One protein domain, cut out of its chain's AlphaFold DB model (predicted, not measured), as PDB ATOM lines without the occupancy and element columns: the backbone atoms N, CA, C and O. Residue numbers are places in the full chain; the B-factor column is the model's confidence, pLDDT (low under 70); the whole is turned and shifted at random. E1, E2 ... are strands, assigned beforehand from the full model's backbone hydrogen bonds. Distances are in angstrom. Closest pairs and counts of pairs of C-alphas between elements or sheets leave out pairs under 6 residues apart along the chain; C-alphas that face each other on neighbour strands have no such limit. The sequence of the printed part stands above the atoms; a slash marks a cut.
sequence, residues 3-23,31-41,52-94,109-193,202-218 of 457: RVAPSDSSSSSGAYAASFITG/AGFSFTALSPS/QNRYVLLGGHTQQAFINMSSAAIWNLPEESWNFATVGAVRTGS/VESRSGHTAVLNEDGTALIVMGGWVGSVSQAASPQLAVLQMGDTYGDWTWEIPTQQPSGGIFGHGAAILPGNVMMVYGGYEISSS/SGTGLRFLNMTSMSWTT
ATOM      1  N   ARG A   3     261.694 180.453 325.137       68.94
ATOM      2  CA  ARG A   3     261.712 181.911 325.273       68.94
ATOM      3  C   ARG A   3     263.071 182.426 324.828       68.94
ATOM      4  O   ARG A   3     264.085 181.824 325.152       68.94
ATOM      5  N   VAL A   4     263.098 183.559 324.135       75.81
ATOM      6  CA  VAL A   4     264.328 184.277 323.787       75.81
ATOM      7  C   VAL A   4     264.152 185.728 324.228       75.81
ATOM      8  O   VAL A   4     263.263 186.412 323.729       75.81
ATOM      9  N   ALA A   5     264.950 186.192 325.189       75.25
ATOM     10  CA  ALA A   5     264.874 187.545 325.744       75.25
ATOM     11  C   ALA A   5     266.253 188.221 325.732       75.25
ATOM     12  O   ALA A   5     267.257 187.519 325.836       75.25
ATOM     13  N   PRO A   6     266.346 189.556 325.612       74.88
ATOM     14  CA  PRO A   6     267.612 190.264 325.780       74.88
ATOM     15  C   PRO A   6     268.235 189.927 327.140       74.88
ATOM     16  O   PRO A   6     267.537 189.884 328.149       74.88
ATOM     17  N   SER A   7     269.535 189.653 327.175       72.69
ATOM     18  CA  SER A   7     270.248 189.405 328.425       72.69
ATOM     19  C   SER A   7     270.439 190.720 329.184       72.69
ATOM     20  O   SER A   7     271.005 191.654 328.620       72.69
ATOM     21  N   ASP A   8     270.080 190.761 330.470       62.28
ATOM     22  CA  ASP A   8     270.228 191.934 331.355       62.28
ATOM     23  C   ASP A   8     271.689 192.369 331.604       62.28
ATOM     24  O   ASP A   8     271.959 193.323 332.335       62.28
ATOM     25  N   SER A   9     272.671 191.687 331.005       57.84
ATOM     26  CA  SER A   9     274.064 192.107 331.092       57.84
ATOM     27  C   SER A   9     274.261 193.403 330.309       57.84
ATOM     28  O   SER A   9     274.046 193.438 329.099       57.84
ATOM     29  N   SER A  10     274.742 194.443 330.987       52.09
ATOM     30  CA  SER A  10     275.094 195.780 330.477       52.09
ATOM     31  C   SER A  10     276.206 195.804 329.410       52.09
ATOM     32  O   SER A  10     276.856 196.827 329.187       52.09
ATOM     33  N   SER A  11     276.453 194.685 328.730       53.72
ATOM     34  CA  SER A  11     277.417 194.594 327.648       53.72
ATOM     35  C   SER A  11     276.772 195.046 326.338       53.72
ATOM     36  O   SER A  11     275.718 194.574 325.931       53.72
ATOM     37  N   SER A  12     277.430 195.990 325.670       55.00
ATOM     38  CA  SER A  12     277.043 196.627 324.397       55.00
ATOM     39  C   SER A  12     276.765 195.699 323.195       55.00
ATOM     40  O   SER A  12     276.528 196.188 322.091       55.00
ATOM     41  N   SER A  13     276.775 194.376 323.369       58.19
ATOM     42  CA  SER A  13     276.288 193.423 322.374       58.19
ATOM     43  C   SER A  13     274.902 192.957 322.798       58.19
ATOM     44  O   SER A  13     274.788 192.356 323.860       58.19
ATOM     45  N   GLY A  14     273.875 193.217 321.984       60.19
ATOM     46  CA  GLY A  14     272.497 192.750 322.191       60.19
ATOM     47  C   GLY A  14     272.395 191.223 322.188       60.19
ATOM     48  O   GLY A  14     271.926 190.622 321.226       60.19
ATOM     49  N   ALA A  15     272.908 190.597 323.239       71.81
ATOM     50  CA  ALA A  15     272.886 189.170 323.443       71.81
ATOM     51  C   ALA A  15     271.477 188.769 323.877       71.81
ATOM     52  O   ALA A  15     270.835 189.440 324.683       71.81
ATOM     53  N   TYR A  16     270.987 187.678 323.300       74.88
ATOM     54  CA  TYR A  16     269.698 187.103 323.639       74.88
ATOM     55  C   TYR A  16     269.933 185.834 324.457       74.88
ATOM     56  O   TYR A  16     270.665 184.940 324.034       74.88
ATOM     57  N   ALA A  17     269.322 185.758 325.632       79.00
ATOM     58  CA  ALA A  17     269.246 184.556 326.439       79.00
ATOM     59  C   ALA A  17     268.028 183.738 325.999       79.00
ATOM     60  O   ALA A  17     266.898 184.229 326.019       79.00
ATOM     61  N   ALA A  18     268.268 182.490 325.600       74.56
ATOM     62  CA  ALA A  18     267.208 181.532 325.350       74.56
ATOM     63  C   ALA A  18     266.952 180.717 326.627       74.56
ATOM     64  O   ALA A  18     267.882 180.121 327.171       74.56
ATOM     65  N   SER A  19     265.720 180.697 327.122       78.44
ATOM     66  CA  SER A  19     265.309 179.895 328.275       78.44
ATOM     67  C   SER A  19     264.130 179.007 327.901       78.44
ATOM     68  O   SER A  19     263.247 179.398 327.143       78.44
ATOM     69  N   PHE A  20     264.103 177.778 328.407       69.56
ATOM     70  CA  PHE A  20     262.945 176.912 328.228       69.56
ATOM     71  C   PHE A  20     261.923 177.214 329.319       69.56
ATOM     72  O   PHE A  20     262.235 177.171 330.508       69.56
ATOM     73  N   ILE A  21     260.690 177.502 328.911       67.88
ATOM     74  CA  ILE A  21     259.547 177.540 329.815       67.88
ATOM     75  C   ILE A  21     259.211 176.081 330.122       67.88
ATOM     76  O   ILE A  21     258.624 175.380 329.287       67.88
ATOM     77  N   THR A  22     259.650 175.615 331.290       59.25
ATOM     78  CA  THR A  22     259.318 174.291 331.817       59.25
ATOM     79  C   THR A  22     257.847 174.294 332.216       59.25
ATOM     80  O   THR A  22     257.471 174.880 333.231       59.25
ATOM     81  N   GLY A  23     257.000 173.659 331.404       57.62
ATOM     82  CA  GLY A  23     255.608 173.421 331.769       57.62
ATOM     83  C   GLY A  23     255.549 172.568 333.036       57.62
ATOM     84  O   GLY A  23     256.173 171.511 333.106       57.62
ATOM     85  N   ALA A  31     249.298 165.632 318.257       86.94
ATOM     86  CA  ALA A  31     249.626 165.811 316.851       86.94
ATOM     87  C   ALA A  31     248.441 166.333 316.031       86.94
ATOM     88  O   ALA A  31     247.262 166.135 316.343       86.94
ATOM     89  N   GLY A  32     248.782 167.011 314.934       89.69
ATOM     90  CA  GLY A  32     247.832 167.517 313.945       89.69
ATOM     91  C   GLY A  32     246.792 168.496 314.499       89.69
ATOM     92  O   GLY A  32     245.676 168.538 313.975       89.69
ATOM     93  N   PHE A  33     247.143 169.236 315.551       93.56
ATOM     94  CA  PHE A  33     246.446 170.448 315.979       93.56
ATOM     95  C   PHE A  33     246.805 171.617 315.053       93.56
ATOM     96  O   PHE A  33     247.832 171.591 314.367       93.56
ATOM     97  N   SER A  34     245.980 172.662 315.047       95.38
ATOM     98  CA  SER A  34     246.335 173.948 314.439       95.38
ATOM     99  C   SER A  34     246.754 174.943 315.519       95.38
ATOM    100  O   SER A  34     246.221 174.922 316.625       95.38
ATOM    101  N   PHE A  35     247.726 175.808 315.211       94.88
ATOM    102  CA  PHE A  35     248.215 176.852 316.114       94.88
ATOM    103  C   PHE A  35     248.233 178.193 315.381       94.88
ATOM    104  O   PHE A  35     249.110 178.450 314.555       94.88
ATOM    105  N   THR A  36     247.236 179.033 315.650       96.69
ATOM    106  CA  THR A  36     246.965 180.246 314.866       96.69
ATOM    107  C   THR A  36     247.216 181.493 315.698       96.69
ATOM    108  O   THR A  36     246.683 181.624 316.797       96.69
ATOM    109  N   ALA A  37     248.018 182.424 315.184       95.50
ATOM    110  CA  ALA A  37     248.235 183.712 315.835       95.50
ATOM    111  C   ALA A  37     246.994 184.609 315.702       95.50
ATOM    112  O   ALA A  37     246.412 184.711 314.623       95.50
ATOM    113  N   LEU A  38     246.621 185.278 316.792       94.44
ATOM    114  CA  LEU A  38     245.592 186.316 316.810       94.44
ATOM    115  C   LEU A  38     246.206 187.701 316.588       94.44
ATOM    116  O   LEU A  38     247.402 187.910 316.815       94.44
ATOM    117  N   SER A  39     245.362 188.665 316.217       92.62
ATOM    118  CA  SER A  39     245.758 190.069 316.121       92.62
ATOM    119  C   SER A  39     246.350 190.559 317.454       92.62
ATOM    120  O   SER A  39     245.711 190.393 318.504       92.62
ATOM    121  N   PRO A  40     247.563 191.142 317.442       89.94
ATOM    122  CA  PRO A  40     248.197 191.635 318.655       89.94
ATOM    123  C   PRO A  40     247.448 192.859 319.185       89.94
ATOM    124  O   PRO A  40     247.000 193.706 318.411       89.94
ATOM    125  N   SER A  41     247.346 192.985 320.506       85.62
ATOM    126  CA  SER A  41     246.828 194.196 321.145       85.62
ATOM    127  C   SER A  41     247.986 195.043 321.667       85.62
ATOM    128  O   SER A  41     248.964 194.528 322.206       85.62
ATOM    129  N   GLN A  52     250.521 192.609 323.641       88.06
ATOM    130  CA  GLN A  52     250.112 191.240 323.918       88.06
ATOM    131  C   GLN A  52     249.902 190.484 322.610       88.06
ATOM    132  O   GLN A  52     249.196 190.946 321.710       88.06
ATOM    133  N   ASN A  53     250.499 189.298 322.533       92.00
ATOM    134  CA  ASN A  53     250.330 188.374 321.420       92.00
ATOM    135  C   ASN A  53     249.615 187.132 321.932       92.00
ATOM    136  O   ASN A  53     249.968 186.589 322.978       92.00
ATOM    137  N   ARG A  54     248.620 186.666 321.183       93.69
ATOM    138  CA  ARG A  54     247.813 185.510 321.568       93.69
ATOM    139  C   ARG A  54     247.819 184.484 320.454       93.69
ATOM    140  O   ARG A  54     247.860 184.850 319.282       93.69
ATOM    141  N   TYR A  55     247.772 183.216 320.826       95.50
ATOM    142  CA  TYR A  55     247.750 182.105 319.887       95.50
ATOM    143  C   TYR A  55     246.672 181.123 320.296       95.50
ATOM    144  O   TYR A  55     246.549 180.798 321.474       95.50
ATOM    145  N   VAL A  56     245.910 180.652 319.323       95.94
ATOM    146  CA  VAL A  56     244.827 179.701 319.525       95.94
ATOM    147  C   VAL A  56     245.273 178.333 319.037       95.94
ATOM    148  O   VAL A  56     245.663 178.184 317.878       95.94
ATOM    149  N   LEU A  57     245.198 177.353 319.927       95.56
ATOM    150  CA  LEU A  57     245.369 175.939 319.644       95.56
ATOM    151  C   LEU A  57     243.990 175.283 319.538       95.56
ATOM    152  O   LEU A  57     243.164 175.408 320.450       95.56
ATOM    153  N   LEU A  58     243.746 174.600 318.419       95.25
ATOM    154  CA  LEU A  58     242.477 173.935 318.116       95.25
ATOM    155  C   LEU A  58     242.693 172.518 317.592       95.25
ATOM    156  O   LEU A  58     243.580 172.272 316.767       95.25
ATOM    157  N   GLY A  59     241.812 171.618 318.034       94.31
ATOM    158  CA  GLY A  59     241.761 170.219 317.620       94.31
ATOM    159  C   GLY A  59     243.087 169.485 317.804       94.31
ATOM    160  O   GLY A  59     243.890 169.823 318.668       94.31
ATOM    161  N   GLY A  60     243.304 168.464 316.980       93.44
ATOM    162  CA  GLY A  60     244.412 167.526 317.124       93.44
ATOM    163  C   GLY A  60     243.984 166.227 317.797       93.44
ATOM    164  O   GLY A  60     242.802 165.985 318.048       93.44
ATOM    165  N   HIS A  61     244.952 165.355 318.038       91.56
ATOM    166  CA  HIS A  61     244.727 164.090 318.725       91.56
ATOM    167  C   HIS A  61     245.919 163.722 319.603       91.56
ATOM    168  O   HIS A  61     247.058 164.096 319.323       91.56
ATOM    169  N   THR A  62     245.631 162.974 320.656       88.69
ATOM    170  CA  THR A  62     246.596 162.226 321.458       88.69
ATOM    171  C   THR A  62     246.631 160.777 320.976       88.69
ATOM    172  O   THR A  62     245.869 160.370 320.099       88.69
ATOM    173  N   GLN A  63     247.472 159.947 321.593       82.75
ATOM    174  CA  GLN A  63     247.508 158.511 321.299       82.75
ATOM    175  C   GLN A  63     246.169 157.791 321.554       82.75
ATOM    176  O   GLN A  63     245.975 156.691 321.040       82.75
ATOM    177  N   GLN A  64     245.275 158.363 322.369       81.81
ATOM    178  CA  GLN A  64     244.051 157.701 322.829       81.81
ATOM    179  C   GLN A  64     242.760 158.431 322.440       81.81
ATOM    180  O   GLN A  64     241.696 157.818 322.502       81.81
ATOM    181  N   ALA A  65     242.813 159.717 322.080       84.19
ATOM    182  CA  ALA A  65     241.606 160.503 321.827       84.19
ATOM    183  C   ALA A  65     241.861 161.719 320.930       84.19
ATOM    184  O   ALA A  65     242.961 162.263 320.890       84.19
ATOM    185  N   PHE A  66     240.812 162.193 320.261       86.69
ATOM    186  CA  PHE A  66     240.829 163.503 319.615       86.69
ATOM    187  C   PHE A  66     240.587 164.610 320.641       86.69
ATOM    188  O   PHE A  66     239.813 164.445 321.584       86.69
ATOM    189  N   ILE A  67     241.233 165.753 320.427       89.69
ATOM    190  CA  ILE A  67     240.982 166.976 321.185       89.69
ATOM    191  C   ILE A  67     239.673 167.579 320.668       89.69
ATOM    192  O   ILE A  67     239.492 167.752 319.459       89.69
ATOM    193  N   ASN A  68     238.754 167.873 321.588       89.69
ATOM    194  CA  ASN A  68     237.425 168.370 321.245       89.69
ATOM    195  C   ASN A  68     237.484 169.773 320.609       89.69
ATOM    196  O   ASN A  68     238.281 170.613 321.015       89.69
ATOM    197  N   MET A  69     236.596 170.039 319.650       92.12
ATOM    198  CA  MET A  69     236.360 171.362 319.057       92.12
ATOM    199  C   MET A  69     235.376 172.220 319.869       92.12
ATOM    200  O   MET A  69     235.093 173.354 319.491       92.12
ATOM    201  N   SER A  70     234.851 171.716 320.989       90.75
ATOM    202  CA  SER A  70     234.033 172.483 321.939       90.75
ATOM    203  C   SER A  70     234.849 173.431 322.822       90.75
ATOM    204  O   SER A  70     234.266 174.185 323.597       90.75
ATOM    205  N   SER A  71     236.181 173.368 322.760       90.38
ATOM    206  CA  SER A  71     237.075 174.200 323.563       90.38
ATOM    207  C   SER A  71     238.303 174.603 322.753       90.38
ATOM    208  O   SER A  71     238.833 173.808 321.982       90.38
ATOM    209  N   ALA A  72     238.781 175.827 322.958       93.56
ATOM    210  CA  ALA A  72     240.001 176.341 322.347       93.56
ATOM    211  C   ALA A  72     241.010 176.711 323.435       93.56
ATOM    212  O   ALA A  72     240.667 177.410 324.392       93.56
ATOM    213  N   ALA A  73     242.258 176.265 323.296       93.50
ATOM    214  CA  ALA A  73     243.328 176.652 324.208       93.50
ATOM    215  C   ALA A  73     244.027 177.909 323.677       93.50
ATOM    216  O   ALA A  73     244.353 178.005 322.498       93.50
ATOM    217  N   ILE A  74     244.252 178.887 324.546       93.81
ATOM    218  CA  ILE A  74     244.774 180.206 324.193       93.81
ATOM    219  C   ILE A  74     246.070 180.436 324.955       93.81
ATOM    220  O   ILE A  74     246.066 180.560 326.180       93.81
ATOM    221  N   TRP A  75     247.172 180.535 324.223       93.25
ATOM    222  CA  TRP A  75     248.471 180.911 324.764       93.25
ATOM    223  C   TRP A  75     248.657 182.424 324.690       93.25
ATOM    224  O   TRP A  75     248.543 183.008 323.610       93.25
ATOM    225  N   ASN A  76     248.957 183.054 325.824       90.81
ATOM    226  CA  ASN A  76     249.114 184.505 325.928       90.81
ATOM    227  C   ASN A  76     250.573 184.870 326.192       90.81
ATOM    228  O   ASN A  76     251.223 184.298 327.065       90.81
ATOM    229  N   LEU A  77     251.070 185.847 325.444       89.62
ATOM    230  CA  LEU A  77     252.341 186.522 325.662       89.62
ATOM    231  C   LEU A  77     252.064 188.000 325.966       89.62
ATOM    232  O   LEU A  77     251.201 188.581 325.305       89.62
ATOM    233  N   PRO A  78     252.835 188.632 326.869       85.88
ATOM    234  CA  PRO A  78     254.028 188.113 327.543       85.88
ATOM    235  C   PRO A  78     253.741 187.312 328.821       85.88
ATOM    236  O   PRO A  78     254.684 186.873 329.472       85.88
ATOM    237  N   GLU A  79     252.477 187.134 329.206       84.75
ATOM    238  CA  GLU A  79     252.096 186.477 330.464       84.75
ATOM    239  C   GLU A  79     252.507 184.999 330.524       84.75
ATOM    240  O   GLU A  79     252.511 184.419 331.606       84.75
ATOM    241  N   GLU A  80     252.841 184.396 329.378       86.69
ATOM    242  CA  GLU A  80     253.263 182.999 329.243       86.69
ATOM    243  C   GLU A  80     252.269 182.051 329.938       86.69
ATOM    244  O   GLU A  80     252.640 181.154 330.699       86.69
ATOM    245  N   SER A  81     250.976 182.285 329.695       87.88
ATOM    246  CA  SER A  81     249.883 181.591 330.377       87.88
ATOM    247  C   SER A  81     248.851 181.016 329.411       87.88
ATOM    248  O   SER A  81     248.563 181.581 328.349       87.88
ATOM    249  N   TRP A  82     248.276 179.881 329.819       90.31
ATOM    250  CA  TRP A  82     247.177 179.212 329.133       90.31
ATOM    251  C   TRP A  82     245.831 179.690 329.670       90.31
ATOM    252  O   TRP A  82     245.599 179.672 330.877       90.31
ATOM    253  N   ASN A  83     244.940 180.054 328.757       90.81
ATOM    254  CA  ASN A  83     243.520 180.265 329.005       90.81
ATOM    255  C   ASN A  83     242.710 179.314 328.121       90.81
ATOM    256  O   ASN A  83     243.196 178.874 327.083       90.81
ATOM    257  N   PHE A  84     241.479 179.011 328.512       91.69
ATOM    258  CA  PHE A  84     240.598 178.137 327.743       91.69
ATOM    259  C   PHE A  84     239.307 178.877 327.418       91.69
ATOM    260  O   PHE A  84     238.677 179.442 328.311       91.69
ATOM    261  N   ALA A  85     238.943 178.880 326.139       91.44
ATOM    262  CA  ALA A  85     237.660 179.367 325.670       91.44
ATOM    263  C   ALA A  85     236.714 178.198 325.427       91.44
ATOM    264  O   ALA A  85     237.101 177.194 324.828       91.44
ATOM    265  N   THR A  86     235.478 178.348 325.888       91.06
ATOM    266  CA  THR A  86     234.401 177.401 325.614       91.06
ATOM    267  C   THR A  86     233.730 177.819 324.318       91.06
ATOM    268  O   THR A  86     233.366 178.982 324.145       91.06
ATOM    269  N   VAL A  87     233.553 176.867 323.411       90.81
ATOM    270  CA  VAL A  87     232.913 177.090 322.121       90.81
ATOM    271  C   VAL A  87     231.489 176.551 322.166       90.81
ATOM    272  O   VAL A  87     231.254 175.350 322.298       90.81
ATOM    273  N   GLY A  88     230.526 177.460 322.065       81.56
ATOM    274  CA  GLY A  88     229.105 177.161 321.998       81.56
ATOM    275  C   GLY A  88     228.683 176.498 320.682       81.56
ATOM    276  O   GLY A  88     229.380 176.537 319.664       81.56
ATOM    277  N   ALA A  89     227.488 175.902 320.715       70.81
ATOM    278  CA  ALA A  89     226.885 175.195 319.588       70.81
ATOM    279  C   ALA A  89     226.620 176.100 318.365       70.81
ATOM    280  O   ALA A  89     226.573 177.329 318.463       70.81
ATOM    281  N   VAL A  90     226.415 175.473 317.200       73.88
ATOM    282  CA  VAL A  90     226.321 176.159 315.902       73.88
ATOM    283  C   VAL A  90     225.167 177.167 315.839       73.88
ATOM    284  O   VAL A  90     223.997 176.811 316.015       73.88
ATOM    285  N   ARG A  91     225.474 178.425 315.494       58.50
ATOM    286  CA  ARG A  91     224.461 179.458 315.221       58.50
ATOM    287  C   ARG A  91     223.926 179.294 313.793       58.50
ATOM    288  O   ARG A  91     224.679 179.360 312.832       58.50
ATOM    289  N   THR A  92     222.616 179.085 313.629       50.94
ATOM    290  CA  THR A  92     221.945 179.115 312.310       50.94
ATOM    291  C   THR A  92     220.967 180.284 312.245       50.94
ATOM    292  O   THR A  92     220.061 180.357 313.079       50.94
ATOM    293  N   GLY A  93     221.116 181.146 311.234       44.97
ATOM    294  CA  GLY A  93     220.236 182.286 310.959       44.97
ATOM    295  C   GLY A  93     218.744 181.924 310.875       44.97
ATOM    296  O   GLY A  93     218.352 180.803 310.533       44.97
ATOM    297  N   SER A  94     217.916 182.890 311.259       46.88
ATOM    298  CA  SER A  94     216.464 182.833 311.436       46.88
ATOM    299  C   SER A  94     215.679 182.543 310.151       46.88
ATOM    300  O   SER A  94     215.675 183.367 309.241       46.88
ATOM    301  N   VAL A 109     230.613 170.498 314.842       92.50
ATOM    302  CA  VAL A 109     231.941 170.467 314.229       92.50
ATOM    303  C   VAL A 109     232.717 169.313 314.844       92.50
ATOM    304  O   VAL A 109     233.098 169.375 316.008       92.50
ATOM    305  N   GLU A 110     232.965 168.263 314.061       93.69
ATOM    306  CA  GLU A 110     233.657 167.080 314.569       93.69
ATOM    307  C   GLU A 110     235.090 167.392 315.023       93.69
ATOM    308  O   GLU A 110     235.816 168.184 314.400       93.69
ATOM    309  N   SER A 111     235.494 166.698 316.090       94.62
ATOM    310  CA  SER A 111     236.875 166.646 316.582       94.62
ATOM    311  C   SER A 111     237.791 166.067 315.517       94.62
ATOM    312  O   SER A 111     237.510 164.994 314.995       94.62
ATOM    313  N   ARG A 112     238.869 166.778 315.171       94.94
ATOM    314  CA  ARG A 112     239.628 166.527 313.936       94.94
ATOM    315  C   ARG A 112     241.124 166.734 314.096       94.94
ATOM    316  O   ARG A 112     241.569 167.582 314.869       94.94
ATOM    317  N   SER A 113     241.896 166.027 313.279       95.12
ATOM    318  CA  SER A 113     243.348 166.190 313.170       95.12
ATOM    319  C   SER A 113     243.774 166.485 311.729       95.12
ATOM    320  O   SER A 113     243.038 166.199 310.786       95.12
ATOM    321  N   GLY A 114     244.944 167.102 311.546       94.44
ATOM    322  CA  GLY A 114     245.515 167.400 310.226       94.44
ATOM    323  C   GLY A 114     244.771 168.496 309.453       94.44
ATOM    324  O   GLY A 114     244.798 168.500 308.219       94.44
ATOM    325  N   HIS A 115     244.089 169.385 310.175       96.19
ATOM    326  CA  HIS A 115     243.368 170.539 309.641       96.19
ATOM    327  C   HIS A 115     244.243 171.800 309.684       96.19
ATOM    328  O   HIS A 115     245.251 171.845 310.391       96.19
ATOM    329  N   THR A 116     243.835 172.840 308.960       96.75
ATOM    330  CA  THR A 116     244.420 174.178 309.099       96.75
ATOM    331  C   THR A 116     243.389 175.159 309.626       96.75
ATOM    332  O   THR A 116     242.187 174.971 309.439       96.75
ATOM    333  N   ALA A 117     243.870 176.200 310.299       97.31
ATOM    334  CA  ALA A 117     243.059 177.323 310.725       97.31
ATOM    335  C   ALA A 117     243.779 178.627 310.368       97.31
ATOM    336  O   ALA A 117     245.002 178.717 310.491       97.31
ATOM    337  N   VAL A 118     243.029 179.621 309.896       97.69
ATOM    338  CA  VAL A 118     243.546 180.965 309.604       97.69
ATOM    339  C   VAL A 118     242.648 182.020 310.233       97.69
ATOM    340  O   VAL A 118     241.434 181.848 310.287       97.69
ATOM    341  N   LEU A 119     243.238 183.113 310.707       97.44
ATOM    342  CA  LEU A 119     242.497 184.281 311.177       97.44
ATOM    343  C   LEU A 119     242.026 185.104 309.978       97.44
ATOM    344  O   LEU A 119     242.826 185.355 309.078       97.44
ATOM    345  N   ASN A 120     240.757 185.513 309.965       95.62
ATOM    346  CA  ASN A 120     240.242 186.448 308.965       95.62
ATOM    347  C   ASN A 120     240.916 187.829 309.078       95.62
ATOM    348  O   ASN A 120     241.522 188.163 310.095       95.62
ATOM    349  N   GLU A 121     240.797 188.652 308.035       93.50
ATOM    350  CA  GLU A 121     241.467 189.963 307.986       93.50
ATOM    351  C   GLU A 121     241.013 190.895 309.125       93.50
ATOM    352  O   GLU A 121     241.826 191.621 309.696       93.50
ATOM    353  N   ASP A 122     239.744 190.793 309.524       91.69
ATOM    354  CA  ASP A 122     239.152 191.606 310.592       91.69
ATOM    355  C   ASP A 122     239.545 191.140 312.008       91.69
ATOM    356  O   ASP A 122     239.285 191.834 312.990       91.69
ATOM    357  N   GLY A 123     240.163 189.962 312.145       93.94
ATOM    358  CA  GLY A 123     240.594 189.411 313.432       93.94
ATOM    359  C   GLY A 123     239.471 188.888 314.334       93.94
ATOM    360  O   GLY A 123     239.701 188.667 315.523       93.94
ATOM    361  N   THR A 124     238.267 188.696 313.797       94.06
ATOM    362  CA  THR A 124     237.048 188.319 314.533       94.06
ATOM    363  C   THR A 124     236.704 186.832 314.446       94.06
ATOM    364  O   THR A 124     235.951 186.328 315.278       94.06
ATOM    365  N   ALA A 125     237.255 186.106 313.471       96.06
ATOM    366  CA  ALA A 125     236.914 184.709 313.237       96.06
ATOM    367  C   ALA A 125     238.115 183.873 312.779       96.06
ATOM    368  O   ALA A 125     238.969 184.337 312.022       96.06
ATOM    369  N   LEU A 126     238.141 182.608 313.202       97.31
ATOM    370  CA  LEU A 126     239.069 181.602 312.684       97.31
ATOM    371  C   LEU A 126     238.358 180.724 311.654       97.31
ATOM    372  O   LEU A 126     237.296 180.166 311.924       97.31
ATOM    373  N   ILE A 127     238.952 180.584 310.474       97.56
ATOM    374  CA  ILE A 127     238.438 179.745 309.393       97.56
ATOM    375  C   ILE A 127     239.173 178.415 309.438       97.56
ATOM    376  O   ILE A 127     240.381 178.369 309.205       97.56
ATOM    377  N   VAL A 128     238.448 177.347 309.757       97.44
ATOM    378  CA  VAL A 128     238.972 175.990 309.925       97.44
ATOM    379  C   VAL A 128     238.651 175.168 308.688       97.44
ATOM    380  O   VAL A 128     237.490 175.066 308.286       97.44
ATOM    381  N   MET A 129     239.676 174.553 308.103       96.25
ATOM    382  CA  MET A 129     239.543 173.758 306.891       96.25
ATOM    383  C   MET A 129     240.171 172.374 307.063       96.25
ATOM    384  O   MET A 129     241.325 172.223 307.470       96.25
ATOM    385  N   GLY A 130     239.405 171.361 306.680       95.75
ATOM    386  CA  GLY A 130     239.841 169.999 306.451       95.75
ATOM    387  C   GLY A 130     240.004 169.192 307.720       95.75
ATOM    388  O   GLY A 130     239.384 169.463 308.751       95.75
ATOM    389  N   GLY A 131     240.857 168.184 307.608       95.19
ATOM    390  CA  GLY A 131     241.147 167.224 308.653       95.19
ATOM    391  C   GLY A 131     240.326 165.944 308.539       95.19
ATOM    392  O   GLY A 131     239.413 165.807 307.717       95.19
ATOM    393  N   TRP A 132     240.701 164.999 309.389       94.56
ATOM    394  CA  TRP A 132     240.162 163.646 309.451       94.56
ATOM    395  C   TRP A 132     239.825 163.254 310.893       94.56
ATOM    396  O   TRP A 132     240.293 163.895 311.843       94.56
ATOM    397  N   VAL A 133     239.011 162.207 311.037       92.44
ATOM    398  CA  VAL A 133     238.550 161.652 312.322       92.44
ATOM    399  C   VAL A 133     238.783 160.150 312.326       92.44
ATOM    400  O   VAL A 133     238.431 159.470 311.371       92.44
ATOM    401  N   GLY A 134     239.365 159.616 313.398       88.19
ATOM    402  CA  GLY A 134     239.672 158.189 313.535       88.19
ATOM    403  C   GLY A 134     240.838 157.726 312.658       88.19
ATOM    404  O   GLY A 134     241.864 157.308 313.188       88.19
ATOM    405  N   SER A 135     240.709 157.837 311.334       87.69
ATOM    406  CA  SER A 135     241.759 157.525 310.358       87.69
ATOM    407  C   SER A 135     241.769 158.512 309.189       87.69
ATOM    408  O   SER A 135     240.774 159.175 308.895       87.69
ATOM    409  N   VAL A 136     242.888 158.569 308.461       87.94
ATOM    410  CA  VAL A 136     243.064 159.437 307.278       87.94
ATOM    411  C   VAL A 136     242.113 159.111 306.117       87.94
ATOM    412  O   VAL A 136     242.010 159.891 305.174       87.94
ATOM    413  N   SER A 137     241.394 157.986 306.176       87.44
ATOM    414  CA  SER A 137     240.361 157.613 305.203       87.44
ATOM    415  C   SER A 137     238.977 158.188 305.525       87.44
ATOM    416  O   SER A 137     238.061 158.041 304.718       87.44
ATOM    417  N   GLN A 138     238.797 158.816 306.689       90.62
ATOM    418  CA  GLN A 138     237.519 159.369 307.127       90.62
ATOM    419  C   GLN A 138     237.628 160.885 307.314       90.62
ATOM    420  O   GLN A 138     238.237 161.391 308.256       90.62
ATOM    421  N   ALA A 139     237.021 161.617 306.384       93.25
ATOM    422  CA  ALA A 139     237.011 163.072 306.387       93.25
ATOM    423  C   ALA A 139     236.168 163.618 307.545       93.25
ATOM    424  O   ALA A 139     235.054 163.149 307.765       93.25
ATOM    425  N   ALA A 140     236.682 164.636 308.237       94.12
ATOM    426  CA  ALA A 140     235.935 165.317 309.289       94.12
ATOM    427  C   ALA A 140     234.757 166.114 308.721       94.12
ATOM    428  O   ALA A 140     234.895 166.823 307.720       94.12
ATOM    429  N   SER A 141     233.607 166.041 309.375       93.06
ATOM    430  CA  SER A 141     232.415 166.793 308.996       93.06
ATOM    431  C   SER A 141     232.164 167.962 309.961       93.06
ATOM    432  O   SER A 141     232.312 167.803 311.173       93.06
ATOM    433  N   PRO A 142     231.818 169.169 309.473       94.44
ATOM    434  CA  PRO A 142     231.949 169.634 308.089       94.44
ATOM    435  C   PRO A 142     233.428 169.840 307.711       94.44
ATOM    436  O   PRO A 142     234.279 169.975 308.591       94.44
ATOM    437  N   GLN A 143     233.748 169.919 306.416       94.69
ATOM    438  CA  GLN A 143     235.123 170.187 305.966       94.69
ATOM    439  C   GLN A 143     235.520 171.658 306.134       94.69
ATOM    440  O   GLN A 143     236.678 171.930 306.430       94.69
ATOM    441  N   LEU A 144     234.579 172.592 306.006       95.69
ATOM    442  CA  LEU A 144     234.777 174.015 306.260       95.69
ATOM    443  C   LEU A 144     233.911 174.450 307.448       95.69
ATOM    444  O   LEU A 144     232.690 174.279 307.423       95.69
ATOM    445  N   ALA A 145     234.540 175.037 308.462       95.75
ATOM    446  CA  ALA A 145     233.880 175.588 309.641       95.75
ATOM    447  C   ALA A 145     234.463 176.959 309.999       95.75
ATOM    448  O   ALA A 145     235.631 177.243 309.739       95.75
ATOM    449  N   VAL A 146     233.645 177.805 310.615       96.25
ATOM    450  CA  VAL A 146     234.012 179.162 311.022       96.25
ATOM    451  C   VAL A 146     233.818 179.272 312.526       96.25
ATOM    452  O   VAL A 146     232.725 179.029 313.033       96.25
ATOM    453  N   LEU A 147     234.878 179.617 313.247       96.31
ATOM    454  CA  LEU A 147     234.830 179.897 314.675       96.31
ATOM    455  C   LEU A 147     234.720 181.402 314.874       96.31
ATOM    456  O   LEU A 147     235.710 182.122 314.752       96.31
ATOM    457  N   GLN A 148     233.516 181.866 315.183       95.62
ATOM    458  CA  GLN A 148     233.269 183.258 315.530       95.62
ATOM    459  C   GLN A 148     233.754 183.498 316.960       95.62
ATOM    460  O   GLN A 148     233.241 182.872 317.896       95.62
ATOM    461  N   MET A 149     234.733 184.385 317.131       93.81
ATOM    462  CA  MET A 149     235.260 184.744 318.444       93.81
ATOM    463  C   MET A 149     234.443 185.902 319.015       93.81
ATOM    464  O   MET A 149     234.251 186.925 318.362       93.81
ATOM    465  N   GLY A 150     233.945 185.726 320.235       89.00
ATOM    466  CA  GLY A 150     233.304 186.800 320.986       89.00
ATOM    467  C   GLY A 150     234.305 187.620 321.800       89.00
ATOM    468  O   GLY A 150     235.483 187.268 321.907       89.00
ATOM    469  N   ASP A 151     233.805 188.691 322.419       85.56
ATOM    470  CA  ASP A 151     234.596 189.582 323.279       85.56
ATOM    471  C   ASP A 151     235.156 188.851 324.507       85.56
ATOM    472  O   ASP A 151     236.237 189.180 325.004       85.56
ATOM    473  N   THR A 152     234.433 187.833 324.984       85.56
ATOM    474  CA  THR A 152     234.869 186.961 326.073       85.56
ATOM    475  C   THR A 152     235.129 185.540 325.586       85.56
ATOM    476  O   THR A 152     234.593 185.081 324.576       85.56
ATOM    477  N   TYR A 153     235.923 184.797 326.355       83.94
ATOM    478  CA  TYR A 153     236.218 183.385 326.101       83.94
ATOM    479  C   TYR A 153     235.005 182.447 326.276       83.94
ATOM    480  O   TYR A 153     235.125 181.259 325.998       83.94
ATOM    481  N   GLY A 154     233.848 182.948 326.726       84.44
ATOM    482  CA  GLY A 154     232.603 182.176 326.823       84.44
ATOM    483  C   GLY A 154     231.657 182.338 325.629       84.44
ATOM    484  O   GLY A 154     230.701 181.579 325.512       84.44
ATOM    485  N   ASP A 155     231.924 183.301 324.743       88.06
ATOM    486  CA  ASP A 155     230.990 183.716 323.683       88.06
ATOM    487  C   ASP A 155     231.387 183.197 322.291       88.06
ATOM    488  O   ASP A 155     230.870 183.637 321.261       88.06
ATOM    489  N   TRP A 156     232.347 182.275 322.239       93.94
ATOM    490  CA  TRP A 156     232.851 181.725 320.988       93.94
ATOM    491  C   TRP A 156     231.851 180.720 320.443       93.94
ATOM    492  O   TRP A 156     231.262 179.954 321.198       93.94
ATOM    493  N   THR A 157     231.623 180.712 319.134       93.75
ATOM    494  CA  THR A 157     230.583 179.858 318.541       93.75
ATOM    495  C   THR A 157     230.962 179.386 317.155       93.75
ATOM    496  O   THR A 157     231.554 180.125 316.366       93.75
ATOM    497  N   TRP A 158     230.559 178.160 316.843       94.25
ATOM    498  CA  TRP A 158     230.699 177.621 315.501       94.25
ATOM    499  C   TRP A 158     229.636 178.173 314.546       94.25
ATOM    500  O   TRP A 158     228.472 178.387 314.895       94.25
ATOM    501  N   GLU A 159     230.040 178.341 313.299       93.06
ATOM    502  CA  GLU A 159     229.193 178.603 312.149       93.06
ATOM    503  C   GLU A 159     229.628 177.661 311.021       93.06
ATOM    504  O   GLU A 159     230.818 177.458 310.775       93.06
ATOM    505  N   ILE A 160     228.654 177.043 310.353       93.69
ATOM    506  CA  ILE A 160     228.901 176.101 309.260       93.69
ATOM    507  C   ILE A 160     228.419 176.753 307.964       93.69
ATOM    508  O   ILE A 160     227.202 176.871 307.772       93.69
ATOM    509  N   PRO A 161     229.334 177.167 307.065       91.81
ATOM    510  CA  PRO A 161     228.958 177.700 305.765       91.81
ATOM    511  C   PRO A 161     228.136 176.693 304.959       91.81
ATOM    512  O   PRO A 161     228.420 175.494 304.957       91.81
ATOM    513  N   THR A 162     227.134 177.186 304.229       87.38
ATOM    514  CA  THR A 162     226.278 176.345 303.375       87.38
ATOM    515  C   THR A 162     227.049 175.734 302.205       87.38
ATOM    516  O   THR A 162     226.751 174.617 301.788       87.38
ATOM    517  N   GLN A 163     228.058 176.443 301.690       88.50
ATOM    518  CA  GLN A 163     228.943 175.967 300.630       88.50
ATOM    519  C   GLN A 163     230.125 175.197 301.226       88.50
ATOM    520  O   GLN A 163     231.117 175.779 301.660       88.50
ATOM    521  N   GLN A 164     230.024 173.869 301.229       91.25
ATOM    522  CA  GLN A 164     231.108 172.980 301.646       91.25
ATOM    523  C   GLN A 164     231.961 172.555 300.441       91.25
ATOM    524  O   GLN A 164     231.416 172.362 299.350       91.25
ATOM    525  N   PRO A 165     233.288 172.401 300.602       88.81
ATOM    526  CA  PRO A 165     234.133 171.871 299.538       88.81
ATOM    527  C   PRO A 165     233.758 170.418 299.212       88.81
ATOM    528  O   PRO A 165     233.329 169.655 300.076       88.81
ATOM    529  N   SER A 166     233.926 170.028 297.947       84.06
ATOM    530  CA  SER A 166     233.717 168.645 297.514       84.06
ATOM    531  C   SER A 166     234.873 167.755 297.971       84.06
ATOM    532  O   SER A 166     236.025 168.035 297.640       84.06
ATOM    533  N   GLY A 167     234.556 166.655 298.655       85.94
ATOM    534  CA  GLY A 167     235.553 165.715 299.168       85.94
ATOM    535  C   GLY A 167     236.263 166.212 300.431       85.94
ATOM    536  O   GLY A 167     236.119 167.365 300.837       85.94
ATOM    537  N   GLY A 168     237.008 165.316 301.078       90.19
ATOM    538  CA  GLY A 168     237.800 165.648 302.259       90.19
ATOM    539  C   GLY A 168     239.255 165.921 301.919       90.19
ATOM    540  O   GLY A 168     239.775 165.331 300.974       90.19
ATOM    541  N   ILE A 169     239.935 166.768 302.692       92.69
ATOM    542  CA  ILE A 169     241.390 166.920 302.586       92.69
ATOM    543  C   ILE A 169     242.062 167.031 303.953       92.69
ATOM    544  O   ILE A 169     241.486 167.552 304.909       92.69
ATOM    545  N   PHE A 170     243.329 166.638 304.031       93.62
ATOM    546  CA  PHE A 170     244.157 166.818 305.226       93.62
ATOM    547  C   PHE A 170     245.619 167.096 304.875       93.62
ATOM    548  O   PHE A 170     246.054 166.872 303.744       93.62
ATOM    549  N   GLY A 171     246.376 167.625 305.841       91.00
ATOM    550  CA  GLY A 171     247.806 167.912 305.665       91.00
ATOM    551  C   GLY A 171     248.104 168.969 304.594       91.00
ATOM    552  O   GLY A 171     249.187 168.972 304.014       91.00
ATOM    553  N   HIS A 172     247.132 169.829 304.285       93.81
ATOM    554  CA  HIS A 172     247.308 170.974 303.394       93.81
ATOM    555  C   HIS A 172     247.888 172.163 304.165       93.81
ATOM    556  O   HIS A 172     247.837 172.203 305.391       93.81
ATOM    557  N   GLY A 173     248.422 173.143 303.441       93.81
ATOM    558  CA  GLY A 173     248.770 174.451 303.985       93.81
ATOM    559  C   GLY A 173     247.691 175.477 303.660       93.81
ATOM    560  O   GLY A 173     247.036 175.388 302.616       93.81
ATOM    561  N   ALA A 174     247.535 176.470 304.530       95.50
ATOM    562  CA  ALA A 174     246.690 177.621 304.265       95.50
ATOM    563  C   ALA A 174     247.353 178.930 304.697       95.50
ATOM    564  O   ALA A 174     248.130 178.958 305.652       95.50
ATOM    565  N   ALA A 175     247.044 180.008 303.984       95.44
ATOM    566  CA  ALA A 175     247.506 181.354 304.298       95.44
ATOM    567  C   ALA A 175     246.441 182.388 303.923       95.44
ATOM    568  O   ALA A 175     245.682 182.186 302.976       95.44
ATOM    569  N   ILE A 176     246.410 183.508 304.644       95.31
ATOM    570  CA  ILE A 176     245.578 184.658 304.288       95.31
ATOM    571  C   ILE A 176     246.280 185.526 303.237       95.31
ATOM    572  O   ILE A 176     247.475 185.806 303.333       95.31
ATOM    573  N   LEU A 177     245.528 185.945 302.223       95.25
ATOM    574  CA  LEU A 177     245.920 186.897 301.191       95.25
ATOM    575  C   LEU A 177     245.123 188.203 301.352       95.25
ATOM    576  O   LEU A 177     243.997 188.162 301.859       95.25
ATOM    577  N   PRO A 178     245.657 189.348 300.876       94.62
ATOM    578  CA  PRO A 178     244.940 190.623 300.891       94.62
ATOM    579  C   PRO A 178     243.554 190.534 300.244       94.62
ATOM    580  O   PRO A 178     243.418 189.930 299.174       94.62
ATOM    581  N   GLY A 179     242.559 191.187 300.850       93.12
ATOM    582  CA  GLY A 179     241.165 191.133 300.400       93.12
ATOM    583  C   GLY A 179     240.369 189.992 301.030       93.12
ATOM    584  O   GLY A 179     239.436 189.492 300.403       93.12
ATOM    585  N   ASN A 180     240.752 189.569 302.235       95.62
ATOM    586  CA  ASN A 180     240.095 188.534 303.025       95.62
ATOM    587  C   ASN A 180     239.923 187.209 302.255       95.62
ATOM    588  O   ASN A 180     238.853 186.595 302.249       95.62
ATOM    589  N   VAL A 181     240.993 186.760 301.586       96.75
ATOM    590  CA  VAL A 181     241.009 185.497 300.831       96.75
ATOM    591  C   VAL A 181     241.918 184.486 301.517       96.75
ATOM    592  O   VAL A 181     243.102 184.736 301.707       96.75
ATOM    593  N   MET A 182     241.391 183.309 301.842       96.69
ATOM    594  CA  MET A 182     242.193 182.169 302.282       96.69
ATOM    595  C   MET A 182     242.690 181.404 301.055       96.69
ATOM    596  O   MET A 182     241.904 180.916 300.246       96.69
ATOM    597  N   MET A 183     244.003 181.280 300.923       96.00
ATOM    598  CA  MET A 183     244.656 180.412 299.952       96.00
ATOM    599  C   MET A 183     244.913 179.052 300.588       96.00
ATOM    600  O   MET A 183     245.526 178.983 301.650       96.00
ATOM    601  N   VAL A 184     244.494 177.980 299.921       95.06
ATOM    602  CA  VAL A 184     244.721 176.591 300.333       95.06
ATOM    603  C   VAL A 184     245.575 175.898 299.281       95.06
ATOM    604  O   VAL A 184     245.252 175.931 298.091       95.06
ATOM    605  N   TYR A 185     246.660 175.256 299.710       92.94
ATOM    606  CA  TYR A 185     247.607 174.600 298.814       92.94
ATOM    607  C   TYR A 185     248.122 173.269 299.371       92.94
ATOM    608  O   TYR A 185     248.406 173.143 300.562       92.94
ATOM    609  N   GLY A 186     248.307 172.295 298.478       90.81
ATOM    610  CA  GLY A 186     248.835 170.978 298.827       90.81
ATOM    611  C   GLY A 186     247.852 170.154 299.655       90.81
ATOM    612  O   GLY A 186     246.657 170.436 299.663       90.81
ATOM    613  N   GLY A 187     248.366 169.139 300.344       89.94
ATOM    614  CA  GLY A 187     247.570 168.177 301.107       89.94
ATOM    615  C   GLY A 187     247.120 166.962 300.301       89.94
ATOM    616  O   GLY A 187     247.393 166.840 299.102       89.94
ATOM    617  N   TYR A 188     246.450 166.055 301.005       89.44
ATOM    618  CA  TYR A 188     245.979 164.766 300.508       89.44
ATOM    619  C   TYR A 188     244.454 164.741 300.478       89.44
ATOM    620  O   TYR A 188     243.815 165.169 301.441       89.44
ATOM    621  N   GLU A 189     243.880 164.229 299.390       90.06
ATOM    622  CA  GLU A 189     242.439 163.988 299.292       90.06
ATOM    623  C   GLU A 189     242.042 162.725 300.050       90.06
ATOM    624  O   GLU A 189     242.719 161.699 299.995       90.06
ATOM    625  N   ILE A 190     240.902 162.803 300.725       86.75
ATOM    626  CA  ILE A 190     240.245 161.688 301.390       86.75
ATOM    627  C   ILE A 190     239.135 161.215 300.455       86.75
ATOM    628  O   ILE A 190     238.042 161.785 300.421       86.75
ATOM    629  N   SER A 191     239.431 160.200 299.642       71.50
ATOM    630  CA  SER A 191     238.431 159.551 298.795       71.50
ATOM    631  C   SER A 191     237.593 158.581 299.629       71.50
ATOM    632  O   SER A 191     238.128 157.685 300.273       71.50
ATOM    633  N   SER A 192     236.266 158.719 299.587       57.47
ATOM    634  CA  SER A 192     235.332 157.811 300.271       57.47
ATOM    635  C   SER A 192     235.204 156.431 299.605       57.47
ATOM    636  O   SER A 192     234.560 155.540 300.158       57.47
ATOM    637  N   SER A 193     235.810 156.220 298.429       52.72
ATOM    638  CA  SER A 193     235.838 154.928 297.743       52.72
ATOM    639  C   SER A 193     237.142 154.190 298.058       52.72
ATOM    640  O   SER A 193     238.231 154.636 297.708       52.72
ATOM    641  N   SER A 202     248.335 163.950 292.913       46.88
ATOM    642  CA  SER A 202     247.677 165.234 292.614       46.88
ATOM    643  C   SER A 202     247.446 165.912 293.955       46.88
ATOM    644  O   SER A 202     246.437 165.672 294.603       46.88
ATOM    645  N   GLY A 203     248.422 166.696 294.430       54.34
ATOM    646  CA  GLY A 203     248.131 167.602 295.539       54.34
ATOM    647  C   GLY A 203     246.903 168.407 295.140       54.34
ATOM    648  O   GLY A 203     246.836 168.861 293.993       54.34
ATOM    649  N   THR A 204     245.919 168.519 296.032       61.84
ATOM    650  CA  THR A 204     244.746 169.332 295.730       61.84
ATOM    651  C   THR A 204     245.215 170.685 295.239       61.84
ATOM    652  O   THR A 204     246.047 171.326 295.892       61.84
ATOM    653  N   GLY A 205     244.762 171.043 294.037       74.88
ATOM    654  CA  GLY A 205     245.212 172.241 293.349       74.88
ATOM    655  C   GLY A 205     245.065 173.479 294.228       74.88
ATOM    656  O   GLY A 205     244.346 173.486 295.230       74.88
ATOM    657  N   LEU A 206     245.762 174.539 293.837       89.69
ATOM    658  CA  LEU A 206     245.627 175.840 294.470       89.69
ATOM    659  C   LEU A 206     244.148 176.252 294.498       89.69
ATOM    660  O   LEU A 206     243.504 176.318 293.450       89.69
ATOM    661  N   ARG A 207     243.612 176.499 295.693       91.25
ATOM    662  CA  ARG A 207     242.225 176.925 295.906       91.25
ATOM    663  C   ARG A 207     242.200 178.230 296.672       91.25
ATOM    664  O   ARG A 207     243.051 178.473 297.526       91.25
ATOM    665  N   PHE A 208     241.184 179.029 296.394       95.38
ATOM    666  CA  PHE A 208     240.961 180.292 297.070       95.38
ATOM    667  C   PHE A 208     239.551 180.303 297.646       95.38
ATOM    668  O   PHE A 208     238.594 179.932 296.972       95.38
ATOM    669  N   LEU A 209     239.426 180.710 298.901       95.62
ATOM    670  CA  LEU A 209     238.153 180.921 299.571       95.62
ATOM    671  C   LEU A 209     238.043 182.407 299.887       95.62
ATOM    672  O   LEU A 209     238.845 182.940 300.652       95.62
ATOM    673  N   ASN A 210     237.053 183.077 299.304       95.38
ATOM    674  CA  ASN A 210     236.688 184.416 299.743       95.38
ATOM    675  C   ASN A 210     235.984 184.284 301.098       95.38
ATOM    676  O   ASN A 210     234.893 183.719 301.168       95.38
ATOM    677  N   MET A 211     236.616 184.769 302.165       94.69
ATOM    678  CA  MET A 211     236.109 184.618 303.530       94.69
ATOM    679  C   MET A 211     234.987 185.613 303.852       94.69
ATOM    680  O   MET A 211     234.295 185.439 304.846       94.69
ATOM    681  N   THR A 212     234.755 186.631 303.018       91.81
ATOM    682  CA  THR A 212     233.622 187.555 303.182       91.81
ATOM    683  C   THR A 212     232.336 186.957 302.615       91.81
ATOM    684  O   THR A 212     231.293 187.010 303.259       91.81
ATOM    685  N   SER A 213     232.392 186.368 301.417       92.31
ATOM    686  CA  SER A 213     231.234 185.706 300.793       92.31
ATOM    687  C   SER A 213     231.115 184.218 301.134       92.31
ATOM    688  O   SER A 213     230.126 183.591 300.755       92.31
ATOM    689  N   MET A 214     232.121 183.644 301.804       92.75
ATOM    690  CA  MET A 214     232.267 182.205 302.062       92.75
ATOM    691  C   MET A 214     232.097 181.356 300.793       92.75
ATOM    692  O   MET A 214     231.451 180.308 300.805       92.75
ATOM    693  N   SER A 215     232.677 181.821 299.683       92.94
ATOM    694  CA  SER A 215     232.576 181.167 298.374       92.94
ATOM    695  C   SER A 215     233.947 180.858 297.784       92.94
ATOM    696  O   SER A 215     234.871 181.674 297.843       92.94
ATOM    697  N   TRP A 216     234.063 179.691 297.161       91.62
ATOM    698  CA  TRP A 216     235.300 179.237 296.533       91.62
ATOM    699  C   TRP A 216     235.526 179.897 295.170       91.62
ATOM    700  O   TRP A 216     234.602 180.025 294.367       91.62
ATOM    701  N   THR A 217     236.771 180.271 294.887       90.62
ATOM    702  CA  THR A 217     237.220 180.780 293.590       90.62
ATOM    703  C   THR A 217     238.444 180.004 293.099       90.62
ATOM    704  O   THR A 217     239.243 179.469 293.871       90.62
ATOM    705  N   THR A 218     238.589 179.909 291.778       85.31
ATOM    706  CA  THR A 218     239.697 179.197 291.116       85.31
ATOM    707  C   THR A 218     240.914 180.085 290.865       85.31
ATOM    708  O   THR A 218     241.999 179.589 290.576       85.31
TER     709      THR A 218
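AT A GLANCE: This is residues 3 to 23, 31 to 41, 52 to 94, 109 to 193 and 202 to 218 of the 457 residues of an uncharacterized protein of Colletotrichum fructicola (strain Nara gc5) (UniProt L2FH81). One large eight-stranded sheet is folded back on itself, with its edge strands E3 and E7 brought near each other, and a smaller sheet, E13 E14 E16 E17, lies partly face to face with it, strands crossed, as a sandwich. The hairpin E1 and E2 lies far off at one end of the longest axis, while E9 and the short pair E12 and E15 make a small patch beyond E7 and E8. The printed part has 177 residues, no named helix and 17 named strands, E1 to E17 in order; the large sheet, E3 E4 E5 E6 E11 E10 E8 E7, is mixed, and the smaller one antiparallel. The class is all strand, though under half of the residues, 81, are in named elements. The whole is compact, with a radius of gyration of the C-alphas of 18.2 A, yet elongated, spanning 64 by 40 by 38 A.

IN THESE COORDINATES: E1, residues 3 to 6, begins at C-alpha 3 (261.712, 181.911, 325.273), and E2 is residues 16 to 20. E3 is 34 to 37, E4 52 to 58 (19.8 A), E5 71 to 77 (19.7 A) and E6 81 to 88 (22.8 A). E7 is 116 to 119, E8 125 to 129, E9 135 to 139, E10 144 to 148 and E11 156 to 159. E12 is 168 to 170, E13 173 to 177, E14 181 to 185, E15 188 to 190 and E16 207 to 210. E17, 215 to 217, ends at C-alpha 217 (237.220, 180.780, 293.590).

HOW THE PARTS SIT: E1 and E2, a hairpin with N 5 and O 17 2.9 A apart, are apart from E3 to E17. E4 E5 E6 form a meander, each strand the antiparallel neighbour of the one before: N 55 and O 75 are 2.9 A apart, N 74 and O 83 2.7 A. E6 and E11 are parallel at 46 degrees, with N 88 and O 156 2.7 A apart. In this folded sheet, one sheet bent into two leaves, E3 E4 E5 E6 face E10 E8 E7, with E11 as the hinge. The closest C-alphas of E3 and E7 are those of Ser 34 and Thr 116, 5.7 A. In the sandwich, the strands of the two sheets stand at 55 degrees; the closest C-alphas of E7 and E13, Thr 116 and Ala 174, are 6.4 A apart. E12 runs on into E13 at 95 degrees. E9 pairs with no named strand; its closest C-alpha pair with E12 is Ala 139 and Gly 168, 4.9 A.

THE WHOLE: The C-alphas farthest apart, of Ser 10 and Ser 193, are 65.4 A apart. Across the cuts, C-alphas 23 and 31 are 17.8 A apart, 41 and 52 5.2 A, 94 and 109 20.0 A, and 193 and 202 16.5 A. The link E4 to E5 is long, 12 residues. Mean pLDDT of the printed part is 86.6; residues 3, 8 to 14, 20 to 23, 91 to 94, 192 to 193 and 202 to 204 are under 70.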